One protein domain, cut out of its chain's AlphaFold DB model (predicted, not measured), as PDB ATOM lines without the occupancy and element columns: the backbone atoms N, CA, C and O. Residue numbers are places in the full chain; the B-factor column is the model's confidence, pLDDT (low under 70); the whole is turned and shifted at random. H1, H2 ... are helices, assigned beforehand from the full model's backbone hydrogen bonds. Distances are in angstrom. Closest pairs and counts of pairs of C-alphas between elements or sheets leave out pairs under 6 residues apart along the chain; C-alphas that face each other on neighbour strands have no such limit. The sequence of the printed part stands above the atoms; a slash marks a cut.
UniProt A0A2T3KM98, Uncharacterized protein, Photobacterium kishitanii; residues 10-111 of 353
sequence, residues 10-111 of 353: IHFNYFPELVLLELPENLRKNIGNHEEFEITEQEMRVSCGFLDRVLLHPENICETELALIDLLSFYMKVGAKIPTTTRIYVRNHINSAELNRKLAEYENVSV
ATOM      1  N   ILE A  10     198.902 128.980 203.055       53.88
ATOM      2  CA  ILE A  10     200.262 128.847 203.549       53.88
ATOM      3  C   ILE A  10     200.612 130.052 204.408       53.88
ATOM      4  O   ILE A  10     200.356 131.186 204.019       53.88
ATOM      5  N   HIS A  11     201.188 129.771 205.573       56.09
ATOM      6  CA  HIS A  11     201.762 130.764 206.471       56.09
ATOM      7  C   HIS A  11     203.269 130.714 206.315       56.09
ATOM      8  O   HIS A  11     203.868 129.658 206.504       56.09
ATOM      9  N   PHE A  12     203.864 131.848 205.975       62.09
ATOM     10  CA  PHE A  12     205.306 131.993 205.883       62.09
ATOM     11  C   PHE A  12     205.694 133.220 206.683       62.09
ATOM     12  O   PHE A  12     205.423 134.344 206.271       62.09
ATOM     13  N   ASN A  13     206.288 132.996 207.850       59.47
ATOM     14  CA  ASN A  13     206.673 134.083 208.744       59.47
ATOM     15  C   ASN A  13     208.166 134.382 208.665       59.47
ATOM     16  O   ASN A  13     208.585 135.483 209.011       59.47
ATOM     17  N   TYR A  14     208.963 133.429 208.182       64.88
ATOM     18  CA  TYR A  14     210.410 133.570 208.132       64.88
ATOM     19  C   TYR A  14     210.933 133.043 206.798       64.88
ATOM     20  O   TYR A  14     211.191 131.855 206.638       64.88
ATOM     21  N   PHE A  15     211.084 133.934 205.819       70.75
ATOM     22  CA  PHE A  15     211.641 133.578 204.518       70.75
ATOM     23  C   PHE A  15     213.026 134.196 204.316       70.75
ATOM     24  O   PHE A  15     213.188 135.397 204.529       70.75
ATOM     25  N   PRO A  16     214.017 133.413 203.864       70.38
ATOM     26  CA  PRO A  16     215.336 133.940 203.536       70.38
ATOM     27  C   PRO A  16     215.274 135.029 202.460       70.38
ATOM     28  O   PRO A  16     214.710 134.805 201.386       70.38
ATOM     29  N   GLU A  17     215.910 136.178 202.707       68.44
ATOM     30  CA  GLU A  17     215.908 137.325 201.782       68.44
ATOM     31  C   GLU A  17     216.390 136.951 200.373       68.44
ATOM     32  O   GLU A  17     215.779 137.343 199.379       68.44
ATOM     33  N   LEU A  18     217.432 136.116 200.286       65.88
ATOM     34  CA  LEU A  18     217.979 135.601 199.026       65.88
ATOM     35  C   LEU A  18     216.935 134.869 198.172       65.88
ATOM     36  O   LEU A  18     216.987 134.933 196.948       65.88
ATOM     37  N   VAL A  19     215.987 134.175 198.806       71.06
ATOM     38  CA  VAL A  19     214.913 133.458 198.107       71.06
ATOM     39  C   VAL A  19     213.778 134.420 197.754       71.06
ATOM     40  O   VAL A  19     213.207 134.311 196.674       71.06
ATOM     41  N   LEU A  20     213.476 135.390 198.624       72.25
ATOM     42  CA  LEU A  20     212.390 136.358 198.431       72.25
ATOM     43  C   LEU A  20     212.585 137.274 197.224       72.25
ATOM     44  O   LEU A  20     211.607 137.612 196.558       72.25
ATOM     45  N   LEU A  21     213.821 137.698 196.948       67.06
ATOM     46  CA  LEU A  21     214.119 138.681 195.900       67.06
ATOM     47  C   LEU A  21     213.707 138.226 194.493       67.06
ATOM     48  O   LEU A  21     213.373 139.067 193.659       67.06
ATOM     49  N   GLU A  22     213.671 136.918 194.268       66.81
ATOM     50  CA  GLU A  22     213.461 136.287 192.963       66.81
ATOM     51  C   GLU A  22     212.069 135.639 192.816       66.81
ATOM     52  O   GLU A  22     211.733 135.083 191.765       66.81
ATOM     53  N   LEU A  23     211.231 135.703 193.858       75.56
ATOM     54  CA  LEU A  23     209.837 135.266 193.775       75.56
ATOM     55  C   LEU A  23     208.971 136.306 193.041       75.56
ATOM     56  O   LEU A  23     209.270 137.503 193.080       75.56
ATOM     57  N   PRO A  24     207.860 135.879 192.401       76.25
ATOM     58  CA  PRO A  24     206.866 136.792 191.844       76.25
ATOM     59  C   PRO A  24     206.484 137.900 192.827       76.25
ATOM     60  O   PRO A  24     206.294 137.648 194.016       76.25
ATOM     61  N   GLU A  25     206.343 139.129 192.331       77.50
ATOM     62  CA  GLU A  25     206.152 140.312 193.178       77.50
ATOM     63  C   GLU A  25     204.943 140.186 194.120       77.50
ATOM     64  O   GLU A  25     205.027 140.596 195.278       77.50
ATOM     65  N   ASN A  26     203.858 139.571 193.644       75.88
ATOM     66  CA  ASN A  26     202.662 139.305 194.443       75.88
ATOM     67  C   ASN A  26     202.952 138.328 195.591       75.88
ATOM     68  O   ASN A  26     202.600 138.615 196.729       75.88
ATOM     69  N   LEU A  27     203.670 137.230 195.325       75.88
ATOM     70  CA  LEU A  27     204.081 136.278 196.361       75.88
ATOM     71  C   LEU A  27     204.997 136.931 197.393       75.88
ATOM     72  O   LEU A  27     204.788 136.764 198.590       75.88
ATOM     73  N   ARG A  28     205.977 137.722 196.948       77.50
ATOM     74  CA  ARG A  28     206.880 138.448 197.847       77.50
ATOM     75  C   ARG A  28     206.117 139.410 198.763       77.50
ATOM     76  O   ARG A  28     206.412 139.467 199.952       77.50
ATOM     77  N   LYS A  29     205.137 140.146 198.223       75.69
ATOM     78  CA  LYS A  29     204.272 141.050 199.002       75.69
ATOM     79  C   LYS A  29     203.415 140.285 200.007       75.69
ATOM     80  O   LYS A  29     203.368 140.676 201.165       75.69
ATOM     81  N   ASN A  30     202.802 139.181 199.590       73.50
ATOM     82  CA  ASN A  30     201.930 138.405 200.468       73.50
ATOM     83  C   ASN A  30     202.714 137.714 201.600       73.50
ATOM     84  O   ASN A  30     202.268 137.738 202.744       73.50
ATOM     85  N   ILE A  31     203.911 137.180 201.308       71.38
ATOM     86  CA  ILE A  31     204.824 136.636 202.329       71.38
ATOM     87  C   ILE A  31     205.261 137.744 203.298       71.38
ATOM     88  O   ILE A  31     205.218 137.549 204.507       71.38
ATOM     89  N   GLY A  32     205.632 138.924 202.787       67.44
ATOM     90  CA  GLY A  32     206.044 140.062 203.620       67.44
ATOM     91  C   GLY A  32     204.929 140.655 204.492       67.44
ATOM     92  O   GLY A  32     205.220 141.248 205.526       67.44
ATOM     93  N   ASN A  33     203.663 140.480 204.103       67.81
ATOM     94  CA  ASN A  33     202.505 140.949 204.864       67.81
ATOM     95  C   ASN A  33     201.999 139.928 205.902       67.81
ATOM     96  O   ASN A  33     201.072 140.250 206.643       67.81
ATOM     97  N   HIS A  34     202.592 138.727 205.979       64.94
ATOM     98  CA  HIS A  34     202.147 137.634 206.859       64.94
ATOM     99  C   HIS A  34     200.663 137.258 206.680       64.94
ATOM    100  O   HIS A  34     199.982 136.874 207.633       64.94
ATOM    101  N   GLU A  35     200.139 137.395 205.462       63.69
ATOM    102  CA  GLU A  35     198.743 137.080 205.155       63.69
ATOM    103  C   GLU A  35     198.608 135.628 204.679       63.69
ATOM    104  O   GLU A  35     199.495 135.097 204.015       63.69
ATOM    105  N   GLU A  36     197.479 134.976 204.975       64.94
ATOM    106  CA  GLU A  36     197.122 133.742 204.267       64.94
ATOM    107  C   GLU A  36     196.795 134.089 202.816       64.94
ATOM    108  O   GLU A  36     195.846 134.826 202.549       64.94
ATOM    109  N   PHE A  37     197.530 133.507 201.872       67.12
ATOM    110  CA  PHE A  37     197.248 133.661 200.449       67.12
ATOM    111  C   PHE A  37     197.158 132.309 199.744       67.12
ATOM    112  O   PHE A  37     197.822 131.338 200.112       67.12
ATOM    113  N   GLU A  38     196.327 132.255 198.705       72.62
ATOM    114  CA  GLU A  38     196.318 131.149 197.752       72.62
ATOM    115  C   GLU A  38     197.352 131.424 196.656       72.62
ATOM    116  O   GLU A  38     197.416 132.527 196.112       72.62
ATOM    117  N   ILE A  39     198.162 130.417 196.322       74.62
ATOM    118  CA  ILE A  39     199.097 130.492 195.196       74.62
ATOM    119  C   ILE A  39     198.364 130.086 193.920       74.62
ATOM    120  O   ILE A  39     197.813 128.988 193.840       74.62
ATOM    121  N   THR A  40     198.394 130.947 192.906       81.44
ATOM    122  CA  THR A  40     197.843 130.623 191.582       81.44
ATOM    123  C   THR A  40     198.691 129.569 190.861       81.44
ATOM    124  O   THR A  40     199.894 129.458 191.087       81.44
ATOM    125  N   GLU A  41     198.119 128.820 189.912       81.25
ATOM    126  CA  GLU A  41     198.889 127.832 189.128       81.25
ATOM    127  C   GLU A  41     200.096 128.448 188.398       81.25
ATOM    128  O   GLU A  41     201.150 127.819 188.264       81.25
ATOM    129  N   GLN A  42     199.957 129.689 187.925       82.00
ATOM    130  CA  GLN A  42     201.040 130.406 187.264       82.00
ATOM    131  C   GLN A  42     202.166 130.741 188.246       82.00
ATOM    132  O   GLN A  42     203.335 130.526 187.926       82.00
ATOM    133  N   GLU A  43     201.831 131.216 189.443       81.19
ATOM    134  CA  GLU A  43     202.806 131.470 190.505       81.19
ATOM    135  C   GLU A  43     203.478 130.177 190.969       81.19
ATOM    136  O   GLU A  43     204.701 130.154 191.075       81.19
ATOM    137  N   MET A  44     202.731 129.075 191.123       82.56
ATOM    138  CA  MET A  44     203.312 127.758 191.413       82.56
ATOM    139  C   MET A  44     204.336 127.364 190.348       82.56
ATOM    140  O   MET A  44     205.443 126.959 190.687       82.56
ATOM    141  N   ARG A  45     204.003 127.516 189.059       81.12
ATOM    142  CA  ARG A  45     204.905 127.166 187.951       81.12
ATOM    143  C   ARG A  45     206.169 128.025 187.946       81.12
ATOM    144  O   ARG A  45     207.262 127.493 187.755       81.12
ATOM    145  N   VAL A  46     206.032 129.336 188.144       79.44
ATOM    146  CA  VAL A  46     207.169 130.269 188.161       79.44
ATOM    147  C   VAL A  46     208.062 130.012 189.374       79.44
ATOM    148  O   VAL A  46     209.276 129.885 189.214       79.44
ATOM    149  N   SER A  47     207.476 129.866 190.564       81.12
ATOM    150  CA  SER A  47     208.211 129.566 191.793       81.12
ATOM    151  C   SER A  47     208.879 128.199 191.736       81.12
ATOM    152  O   SER A  47     210.057 128.111 192.051       81.12
ATOM    153  N   CYS A  48     208.197 127.156 191.259       83.56
ATOM    154  CA  CYS A  48     208.796 125.837 191.048       83.56
ATOM    155  C   CYS A  48     210.000 125.920 190.100       83.56
ATOM    156  O   CYS A  48     211.101 125.504 190.451       83.56
ATOM    157  N   GLY A  49     209.836 126.576 188.944       76.06
ATOM    158  CA  GLY A  49     210.923 126.776 187.988       76.06
ATOM    159  C   GLY A  49     212.085 127.617 188.527       76.06
ATOM    160  O   GLY A  49     213.208 127.469 188.052       76.06
ATOM    161  N   PHE A  50     211.857 128.512 189.491       76.81
ATOM    162  CA  PHE A  50     212.922 129.229 190.192       76.81
ATOM    163  C   PHE A  50     213.612 128.348 191.240       76.81
ATOM    164  O   PHE A  50     214.826 128.186 191.173       76.81
ATOM    165  N   LEU A  51     212.856 127.739 192.153       78.75
ATOM    166  CA  LEU A  51     213.388 126.918 193.242       78.75
ATOM    167  C   LEU A  51     214.151 125.689 192.730       78.75
ATOM    168  O   LEU A  51     215.186 125.349 193.287       78.75
ATOM    169  N   ASP A  52     213.742 125.106 191.600       75.69
ATOM    170  CA  ASP A  52     214.492 124.048 190.899       75.69
ATOM    171  C   ASP A  52     215.877 124.501 190.387       75.69
ATOM    172  O   ASP A  52     216.670 123.688 189.902       75.69
ATOM    173  N   ARG A  53     216.162 125.808 190.399       70.25
ATOM    174  CA  ARG A  53     217.463 126.397 190.044       70.25
ATOM    175  C   ARG A  53     218.245 126.870 191.266       70.25
ATOM    176  O   ARG A  53     219.435 127.140 191.131       70.25
ATOM    177  N   VAL A  54     217.600 126.983 192.427       71.19
ATOM    178  CA  VAL A  54     218.237 127.427 193.666       71.19
ATOM    179  C   VAL A  54     218.842 126.227 194.376       71.19
ATOM    180  O   VAL A  54     218.191 125.212 194.609       71.19
ATOM    181  N   LEU A  55     220.111 126.349 194.751       71.19
ATOM    182  CA  LEU A  55     220.763 125.352 195.586       71.19
ATOM    183  C   LEU A  55     220.324 125.521 197.033       71.19
ATOM    184  O   LEU A  55     220.519 126.578 197.625       71.19
ATOM    185  N   LEU A  56     219.758 124.461 197.605       71.88
ATOM    186  CA  LEU A  56     219.228 124.480 198.959       71.88
ATOM    187  C   LEU A  56     220.242 123.922 199.967       71.88
ATOM    188  O   LEU A  56     220.318 122.711 200.190       71.88
ATOM    189  N   HIS A  57     220.977 124.821 200.618       77.12
ATOM    190  CA  HIS A  57     221.826 124.525 201.775       77.12
ATOM    191  C   HIS A  57     221.223 125.187 203.020       77.12
ATOM    192  O   HIS A  57     221.496 126.362 203.254       77.12
ATOM    193  N   PRO A  58     220.364 124.475 203.777       75.44
ATOM    194  CA  PRO A  58     219.622 125.010 204.920       75.44
ATOM    195  C   PRO A  58     220.423 125.921 205.847       75.44
ATOM    196  O   PRO A  58     219.998 127.029 206.130       75.44
ATOM    197  N   GLU A  59     221.608 125.489 206.257       74.31
ATOM    198  CA  GLU A  59     222.504 126.205 207.164       74.31
ATOM    199  C   GLU A  59     223.147 127.463 206.573       74.31
ATOM    200  O   GLU A  59     223.622 128.304 207.327       74.31
ATOM    201  N   ASN A  60     223.162 127.607 205.245       73.62
ATOM    202  CA  ASN A  60     223.691 128.794 204.568       73.62
ATOM    203  C   ASN A  60     222.594 129.816 204.236       73.62
ATOM    204  O   ASN A  60     222.906 130.948 203.878       73.62
ATOM    205  N   ILE A  61     221.323 129.402 204.271       73.75
ATOM    206  CA  ILE A  61     220.193 130.188 203.759       73.75
ATOM    207  C   ILE A  61     219.223 130.551 204.890       73.75
ATOM    208  O   ILE A  61     218.644 131.633 204.883       73.75
ATOM    209  N   CYS A  62     219.033 129.666 205.867       78.56
ATOM    210  CA  CYS A  62     218.086 129.843 206.959       78.56
ATOM    211  C   CYS A  62     218.828 130.139 208.267       78.56
ATOM    212  O   CYS A  62     219.583 129.305 208.760       78.56
ATOM    213  N   GLU A  63     218.555 131.296 208.870       76.19
ATOM    214  CA  GLU A  63     219.120 131.677 210.176       76.19
ATOM    215  C   GLU A  63     218.425 130.979 211.357       76.19
ATOM    216  O   GLU A  63     218.964 130.916 212.461       76.19
ATOM    217  N   THR A  64     217.212 130.456 211.143       81.81
ATOM    218  CA  THR A  64     216.399 129.811 212.180       81.81
ATOM    219  C   THR A  64     215.774 128.506 211.685       81.81
ATOM    220  O   THR A  64     215.523 128.325 210.492       81.81
ATOM    221  N   GLU A  65     215.467 127.602 212.621       82.12
ATOM    222  CA  GLU A  65     214.744 126.353 212.335       82.12
ATOM    223  C   GLU A  65     213.353 126.621 211.735       82.12
ATOM    224  O   GLU A  65     212.934 125.923 210.813       82.12
ATOM    225  N   LEU A  66     212.666 127.671 212.195       81.19
ATOM    226  CA  LEU A  66     211.369 128.082 211.650       81.19
ATOM    227  C   LEU A  66     211.484 128.511 210.183       81.19
ATOM    228  O   LEU A  66     210.687 128.066 209.363       81.19
ATOM    229  N   ALA A  67     212.517 129.283 209.830       79.69
ATOM    230  CA  ALA A  67     212.746 129.684 208.442       79.69
ATOM    231  C   ALA A  67     213.004 128.487 207.519       79.69
ATOM    232  O   ALA A  67     212.577 128.467 206.365       79.69
ATOM    233  N   LEU A  68     213.686 127.463 208.034       84.31
ATOM    234  CA  LEU A  68     213.916 126.223 207.304       84.31
ATOM    235  C   LEU A  68     212.624 125.425 207.096       84.31
ATOM    236  O   LEU A  68     212.390 124.909 206.001       84.31
ATOM    237  N   ILE A  69     211.788 125.321 208.131       84.69
ATOM    238  CA  ILE A  69     210.484 124.650 208.052       84.69
ATOM    239  C   ILE A  69     209.595 125.343 207.013       84.69
ATOM    240  O   ILE A  69     209.024 124.661 206.157       84.69
ATOM    241  N   ASP A  70     209.516 126.673 207.055       83.44
ATOM    242  CA  ASP A  70     208.735 127.487 206.121       83.44
ATOM    243  C   ASP A  70     209.244 127.299 204.684       83.44
ATOM    244  O   ASP A  70     208.472 126.966 203.779       83.44
ATOM    245  N   LEU A  71     210.560 127.399 204.475       85.31
ATOM    246  CA  LEU A  71     211.171 127.221 203.161       85.31
ATOM    247  C   LEU A  71     210.901 125.825 202.586       85.31
ATOM    248  O   LEU A  71     210.444 125.698 201.453       85.31
ATOM    249  N   LEU A  72     211.136 124.760 203.355       88.12
ATOM    250  CA  LEU A  72     210.900 123.392 202.883       88.12
ATOM    251  C   LEU A  72     209.418 123.119 202.623       88.12
ATOM    252  O   LEU A  72     209.080 122.434 201.657       88.12
ATOM    253  N   SER A  73     208.533 123.682 203.447       85.50
ATOM    254  CA  SER A  73     207.088 123.597 203.234       85.50
ATOM    255  C   SER A  73     206.684 124.253 201.918       85.50
ATOM    256  O   SER A  73     205.880 123.688 201.179       85.50
ATOM    257  N   PHE A  74     207.297 125.384 201.565       84.88
ATOM    258  CA  PHE A  74     207.085 126.030 200.275       84.88
ATOM    259  C   PHE A  74     207.580 125.196 199.097       84.88
ATOM    260  O   PHE A  74     206.830 125.024 198.139       84.88
ATOM    261  N   TYR A  75     208.785 124.616 199.184       87.56
ATOM    262  CA  TYR A  75     209.304 123.706 198.152       87.56
ATOM    263  C   TYR A  75     208.331 122.554 197.892       87.56
ATOM    264  O   TYR A  75     207.954 122.313 196.745       87.56
ATOM    265  N   MET A  76     207.876 121.884 198.957       87.62
ATOM    266  CA  MET A  76     206.911 120.788 198.849       87.62
ATOM    267  C   MET A  76     205.577 121.257 198.269       87.62
ATOM    268  O   MET A  76     204.952 120.545 197.486       87.62
ATOM    269  N   LYS A  77     205.146 122.470 198.623       84.81
ATOM    270  CA  LYS A  77     203.871 123.028 198.186       84.81
ATOM    271  C   LYS A  77     203.848 123.370 196.701       84.81
ATOM    272  O   LYS A  77     202.863 123.055 196.041       84.81
ATOM    273  N   VAL A  78     204.905 123.992 196.176       85.44
ATOM    274  CA  VAL A  78     205.010 124.322 194.741       85.44
ATOM    275  C   VAL A  78     205.501 123.144 193.895       85.44
ATOM    276  O   VAL A  78     205.566 123.250 192.672       85.44
ATOM    277  N   GLY A  79     205.842 122.019 194.529       84.88
ATOM    278  CA  GLY A  79     206.327 120.826 193.848       84.88
ATOM    279  C   GLY A  79     207.767 120.951 193.345       84.88
ATOM    280  O   GLY A  79     208.106 120.297 192.366       84.88
ATOM    281  N   ALA A  80     208.605 121.782 193.972       85.44
ATOM    282  CA  ALA A  80     210.013 121.957 193.603       85.44
ATOM    283  C   ALA A  80     210.901 120.813 194.119       85.44
ATOM    284  O   ALA A  80     210.608 120.179 195.136       85.44
ATOM    285  N   LYS A  81     212.022 120.557 193.445       86.69
ATOM    286  CA  LYS A  81     212.970 119.505 193.818       86.69
ATOM    287  C   LYS A  81     213.706 119.838 195.110       86.69
ATOM    288  O   LYS A  81     214.312 120.899 195.231       86.69
ATOM    289  N   ILE A  82     213.731 118.889 196.045       86.69
ATOM    290  CA  ILE A  82     214.536 118.991 197.272       86.69
ATOM    291  C   ILE A  82     215.754 118.063 197.153       86.69
ATOM    292  O   ILE A  82     215.571 116.867 196.916       86.69
ATOM    293  N   PRO A  83     216.994 118.552 197.334       84.44
ATOM    294  CA  PRO A  83     218.172 117.692 197.308       84.44
ATOM    295  C   PRO A  83     218.178 116.641 198.423       84.44
ATOM    296  O   PRO A  83     217.805 116.898 199.571       84.44
ATOM    297  N   THR A  84     218.679 115.446 198.106       84.25
ATOM    298  CA  THR A  84     218.832 114.352 199.085       84.25
ATOM    299  C   THR A  84     219.727 114.778 200.255       84.25
ATOM    300  O   THR A  84     219.438 114.470 201.411       84.25
ATOM    301  N   THR A  85     220.772 115.561 199.983       81.31
ATOM    302  CA  THR A  85     221.676 116.116 201.002       81.31
ATOM    303  C   THR A  85     220.961 117.045 201.984       81.31
ATOM    304  O   THR A  85     221.250 117.009 203.180       81.31
ATOM    305  N   THR A  86     219.972 117.815 201.522       85.19
ATOM    306  CA  THR A  86     219.102 118.636 202.372       85.19
ATOM    307  C   THR A  86     218.240 117.757 203.284       85.19
ATOM    308  O   THR A  86     218.192 118.000 204.487       85.19
ATOM    309  N   ARG A  87     217.617 116.689 202.758       86.31
ATOM    310  CA  ARG A  87     216.830 115.734 203.572       86.31
ATOM    311  C   ARG A  87     217.680 115.086 204.669       86.31
ATOM    312  O   ARG A  87     217.236 114.991 205.810       86.31
ATOM    313  N   ILE A  88     218.900 114.663 204.333       85.12
ATOM    314  CA  ILE A  88     219.839 114.067 205.296       85.12
ATOM    315  C   ILE A  88     220.221 115.088 206.373       85.12
ATOM    316  O   ILE A  88     220.199 114.759 207.558       85.12
ATOM    317  N   TYR A  89     220.522 116.328 205.978       84.69
ATOM    318  CA  TYR A  89     220.848 117.394 206.921       84.69
ATOM    319  C   TYR A  89     219.714 117.626 207.924       84.69
ATOM    320  O   TYR A  89     219.957 117.558 209.129       84.69
ATOM    321  N   VAL A  90     218.482 117.821 207.436       87.44
ATOM    322  CA  VAL A  90     217.300 118.056 208.281       87.44
ATOM    323  C   VAL A  90     217.097 116.897 209.252       87.44
ATOM    324  O   VAL A  90     216.952 117.120 210.449       87.44
ATOM    325  N   ARG A  91     217.177 115.656 208.766       86.69
ATOM    326  CA  ARG A  91     217.017 114.463 209.604       86.69
ATOM    327  C   ARG A  91     218.033 114.385 210.743       86.69
ATOM    328  O   ARG A  91     217.701 113.888 211.815       86.69
ATOM    329  N   ASN A  92     219.258 114.838 210.501       85.25
ATOM    330  CA  ASN A  92     220.349 114.728 211.464       85.25
ATOM    331  C   ASN A  92     220.414 115.909 212.445       85.25
ATOM    332  O   ASN A  92     220.959 115.737 213.532       85.25
ATOM    333  N   HIS A  93     219.890 117.084 212.078       83.12
ATOM    334  CA  HIS A  93     220.122 118.329 212.827       83.12
ATOM    335  C   HIS A  93     218.847 119.039 213.297       83.12
ATOM    336  O   HIS A  93     218.935 119.905 214.163       83.12
ATOM    337  N   ILE A  94     217.674 118.693 212.762       84.06
ATOM    338  CA  ILE A  94     216.410 119.381 213.048       84.06
ATOM    339  C   ILE A  94     215.473 118.444 213.803       84.06
ATOM    340  O   ILE A  94     215.085 117.381 213.307       84.06
ATOM    341  N   ASN A  95     215.072 118.851 215.007       79.19
ATOM    342  CA  ASN A  95     214.295 118.016 215.921       79.19
ATOM    343  C   ASN A  95     212.777 118.169 215.704       79.19
ATOM    344  O   ASN A  95     212.015 118.396 216.642       79.19
ATOM    345  N   SER A  96     212.333 118.031 214.451       84.56
ATOM    346  CA  SER A  96     210.919 118.108 214.066       84.56
ATOM    347  C   SER A  96     210.441 116.790 213.457       84.56
ATOM    348  O   SER A  96     210.755 116.450 212.313       84.56
ATOM    349  N   ALA A  97     209.665 116.019 214.224       84.56
ATOM    350  CA  ALA A  97     209.108 114.742 213.765       84.56
ATOM    351  C   ALA A  97     208.126 114.926 212.595       84.56
ATOM    352  O   ALA A  97     208.094 114.114 211.669       84.56
ATOM    353  N   GLU A  98     207.351 116.012 212.613       86.44
ATOM    354  CA  GLU A  98     206.381 116.317 211.563       86.44
ATOM    355  C   GLU A  98     207.068 116.657 210.236       86.44
ATOM    356  O   GLU A  98     206.703 116.091 209.201       86.44
ATOM    357  N   LEU A  99     208.086 117.528 210.263       85.88
ATOM    358  CA  LEU A  99     208.849 117.886 209.068       85.88
ATOM    359  C   LEU A  99     209.552 116.658 208.488       85.88
ATOM    360  O   LEU A  99     209.485 116.436 207.284       85.88
ATOM    361  N   ASN A 100     210.175 115.832 209.331       86.44
ATOM    362  CA  ASN A 100     210.849 114.615 208.880       86.44
ATOM    363  C   ASN A 100     209.884 113.621 208.218       86.44
ATOM    364  O   ASN A 100     210.241 113.009 207.211       86.44
ATOM    365  N   ARG A 101     208.650 113.492 208.729       88.44
ATOM    366  CA  ARG A 101     207.609 112.668 208.095       88.44
ATOM    367  C   ARG A 101     207.192 113.233 206.735       88.44
ATOM    368  O   ARG A 101     207.241 112.506 205.749       88.44
ATOM    369  N   LYS A 102     206.848 114.526 206.673       88.12
ATOM    370  CA  LYS A 102     206.476 115.212 205.418       88.12
ATOM    371  C   LYS A 102     207.584 115.098 204.375       88.12
ATOM    372  O   LYS A 102     207.332 114.749 203.227       88.12
ATOM    373  N   LEU A 103     208.827 115.332 204.798       87.38
ATOM    374  CA  LEU A 103     209.980 115.194 203.933       87.38
ATOM    375  C   LEU A 103     210.118 113.776 203.426       87.38
ATOM    376  O   LEU A 103     210.401 113.675 202.249       87.38
ATOM    377  N   ALA A 104     209.934 112.730 204.243       86.25
ATOM    378  CA  ALA A 104     210.050 111.328 203.833       86.25
ATOM    379  C   ALA A 104     208.994 110.904 202.795       86.25
ATOM    380  O   ALA A 104     209.311 110.125 201.898       86.25
ATOM    381  N   GLU A 105     207.782 111.452 202.889       89.31
ATOM    382  CA  GLU A 105     206.676 111.214 201.949       89.31
ATOM    383  C   GLU A 105     206.837 111.985 200.625       89.31
ATOM    384  O   GLU A 105     206.230 111.625 199.621       89.31
ATOM    385  N   TYR A 106     207.667 113.031 200.595       89.88
ATOM    386  CA  TYR A 106     207.869 113.844 199.399       89.88
ATOM    387  C   TYR A 106     208.717 113.134 198.332       89.88
ATOM    388  O   TYR A 106     209.873 112.785 198.578       89.88
ATOM    389  N   GLU A 107     208.160 112.952 197.132       87.56
ATOM    390  CA  GLU A 107     208.785 112.166 196.058       87.56
ATOM    391  C   GLU A 107     209.724 112.974 195.147       87.56
ATOM    392  O   GLU A 107     210.664 112.406 194.589       87.56
ATOM    393  N   ASN A 108     209.514 114.289 194.992       85.81
ATOM    394  CA  ASN A 108     210.289 115.103 194.045       85.81
ATOM    395  C   ASN A 108     211.663 115.488 194.623       85.81
ATOM    396  O   ASN A 108     211.899 116.603 195.090       85.81
ATOM    397  N   VAL A 109     212.574 114.518 194.629       83.31
ATOM    398  CA  VAL A 109     213.890 114.610 195.267       83.31
ATOM    399  C   VAL A 109     214.985 114.553 194.209       83.31
ATOM    400  O   VAL A 109     214.972 113.683 193.339       83.31
ATOM    401  N   SER A 110     215.964 115.458 194.282       79.94
ATOM    402  CA  SER A 110     217.153 115.390 193.425       79.94
ATOM    403  C   SER A 110     218.279 114.607 194.106       79.94
ATOM    404  O   SER A 110     218.588 114.793 195.289       79.94
ATOM    405  N   VAL A 111     218.895 113.691 193.353       74.69
ATOM    406  CA  VAL A 111     220.023 112.873 193.834       74.69
ATOM    407  C   VAL A 111     221.274 113.736 193.987       74.69
ATOM    408  O   VAL A 111     221.927 113.681 195.023       74.69
TER     409      VAL A 111
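What this domain is: This is residues 10 to 111 of the 353 residues of an uncharacterized protein of Photobacterium kishitanii (UniProt A0A2T3KM98). The longest helix, H5, runs through the middle of a small helical body, with H6 and H7 side by side in opposite ways on one side of it, the three centres making a loose triangle. H3 crosses the last residues of H5, while H2 and the one-turn helix H1 make the end of the body away from H6 and H7, and the short H4 lies between H1, H5 and H6. The printed part has 102 residues with seven named helices, H1 to H7 in order, and no named strand; the class is all helix. The whole is compact, with a radius of gyration of the C-alphas of 12.8 A and spans of 35 by 24 by 22 A.

How they stand to each other: H5, residues 65 to 78, touches H3, residues 41 to 51, with its residues 75 to 78 alone. Their closest C-alphas, of Met 44 and Val 78, are 5.1 A apart, and the helices run opposite ways at a steep tilt of 56 degrees. H7, residues 97 to 105, is close to H5 but not clearly touching, the closest C-alphas being those of Ile 69 and Leu 99 at 7.0 A; the two run the same way at a shallow tilt of 27 degrees. H6, residues 84 to 93, forms a helical hairpin with H7: they only just touch, with 3 pairs of C-alphas within 8 A, the closest those of Arg 91 and Asn 100 at 6.2 A, at a shallow tilt of 17 degrees, opposite ways. H5 and H6 are near each other, with 7 pairs of C-alphas within 10 A. H4, residues 58 to 61, is close but not clearly touching to H5, with the closest C-alphas, Pro 58 and Leu 68, at 6.3 A, and to H6, with Pro 58 and Thr 86 at 6.9 A. H2, residues 25 to 32, is close to H3 but not clearly touching, with the C-alphas of Leu 27 and Glu 43 closest at 7.7 A, and stands about perpendicular to it at 78 degrees. H1, residues 17 to 20, is close but not clearly touching to H2, with the C-alphas of Leu 20 and Arg 28 closest at 5.9 A, and to H4, with Leu 18 and Ile 61 at 7.5 A. H2 and H7 are apart. In H2, H3, H5, H6 and H7 every O i to N i+4 pair is within hydrogen-bond range; H1 and H4 are too short for such a pair.

Where its parts are: H5 is 20.2 A long from C-alpha 65 at (214.744, 126.353, 212.335) to C-alpha 78 at (205.010, 124.322, 194.741). H3 measures 15.1 A, H6 14.4 A, H7 12.6 A, H2 10.4 A, H4 5.3 A and H1 5.0 A. H1 begins at C-alpha 17, (215.908, 137.325, 201.782), and H7 ends at C-alpha 105, (206.676, 111.214, 201.949).

The domain as a whole: The two C-alphas farthest apart, of Asn 33 and Val 111, are 34.9 A apart. The printed part has no cut and no long link. Residues 82 to 83 pair with residues 109 to 110, parallel, outside any named strand. The mean pLDDT of the printed part is 78.4; residues 10 to 14, 17 to 18, 21 to 22 and 32 to 37 are under 70.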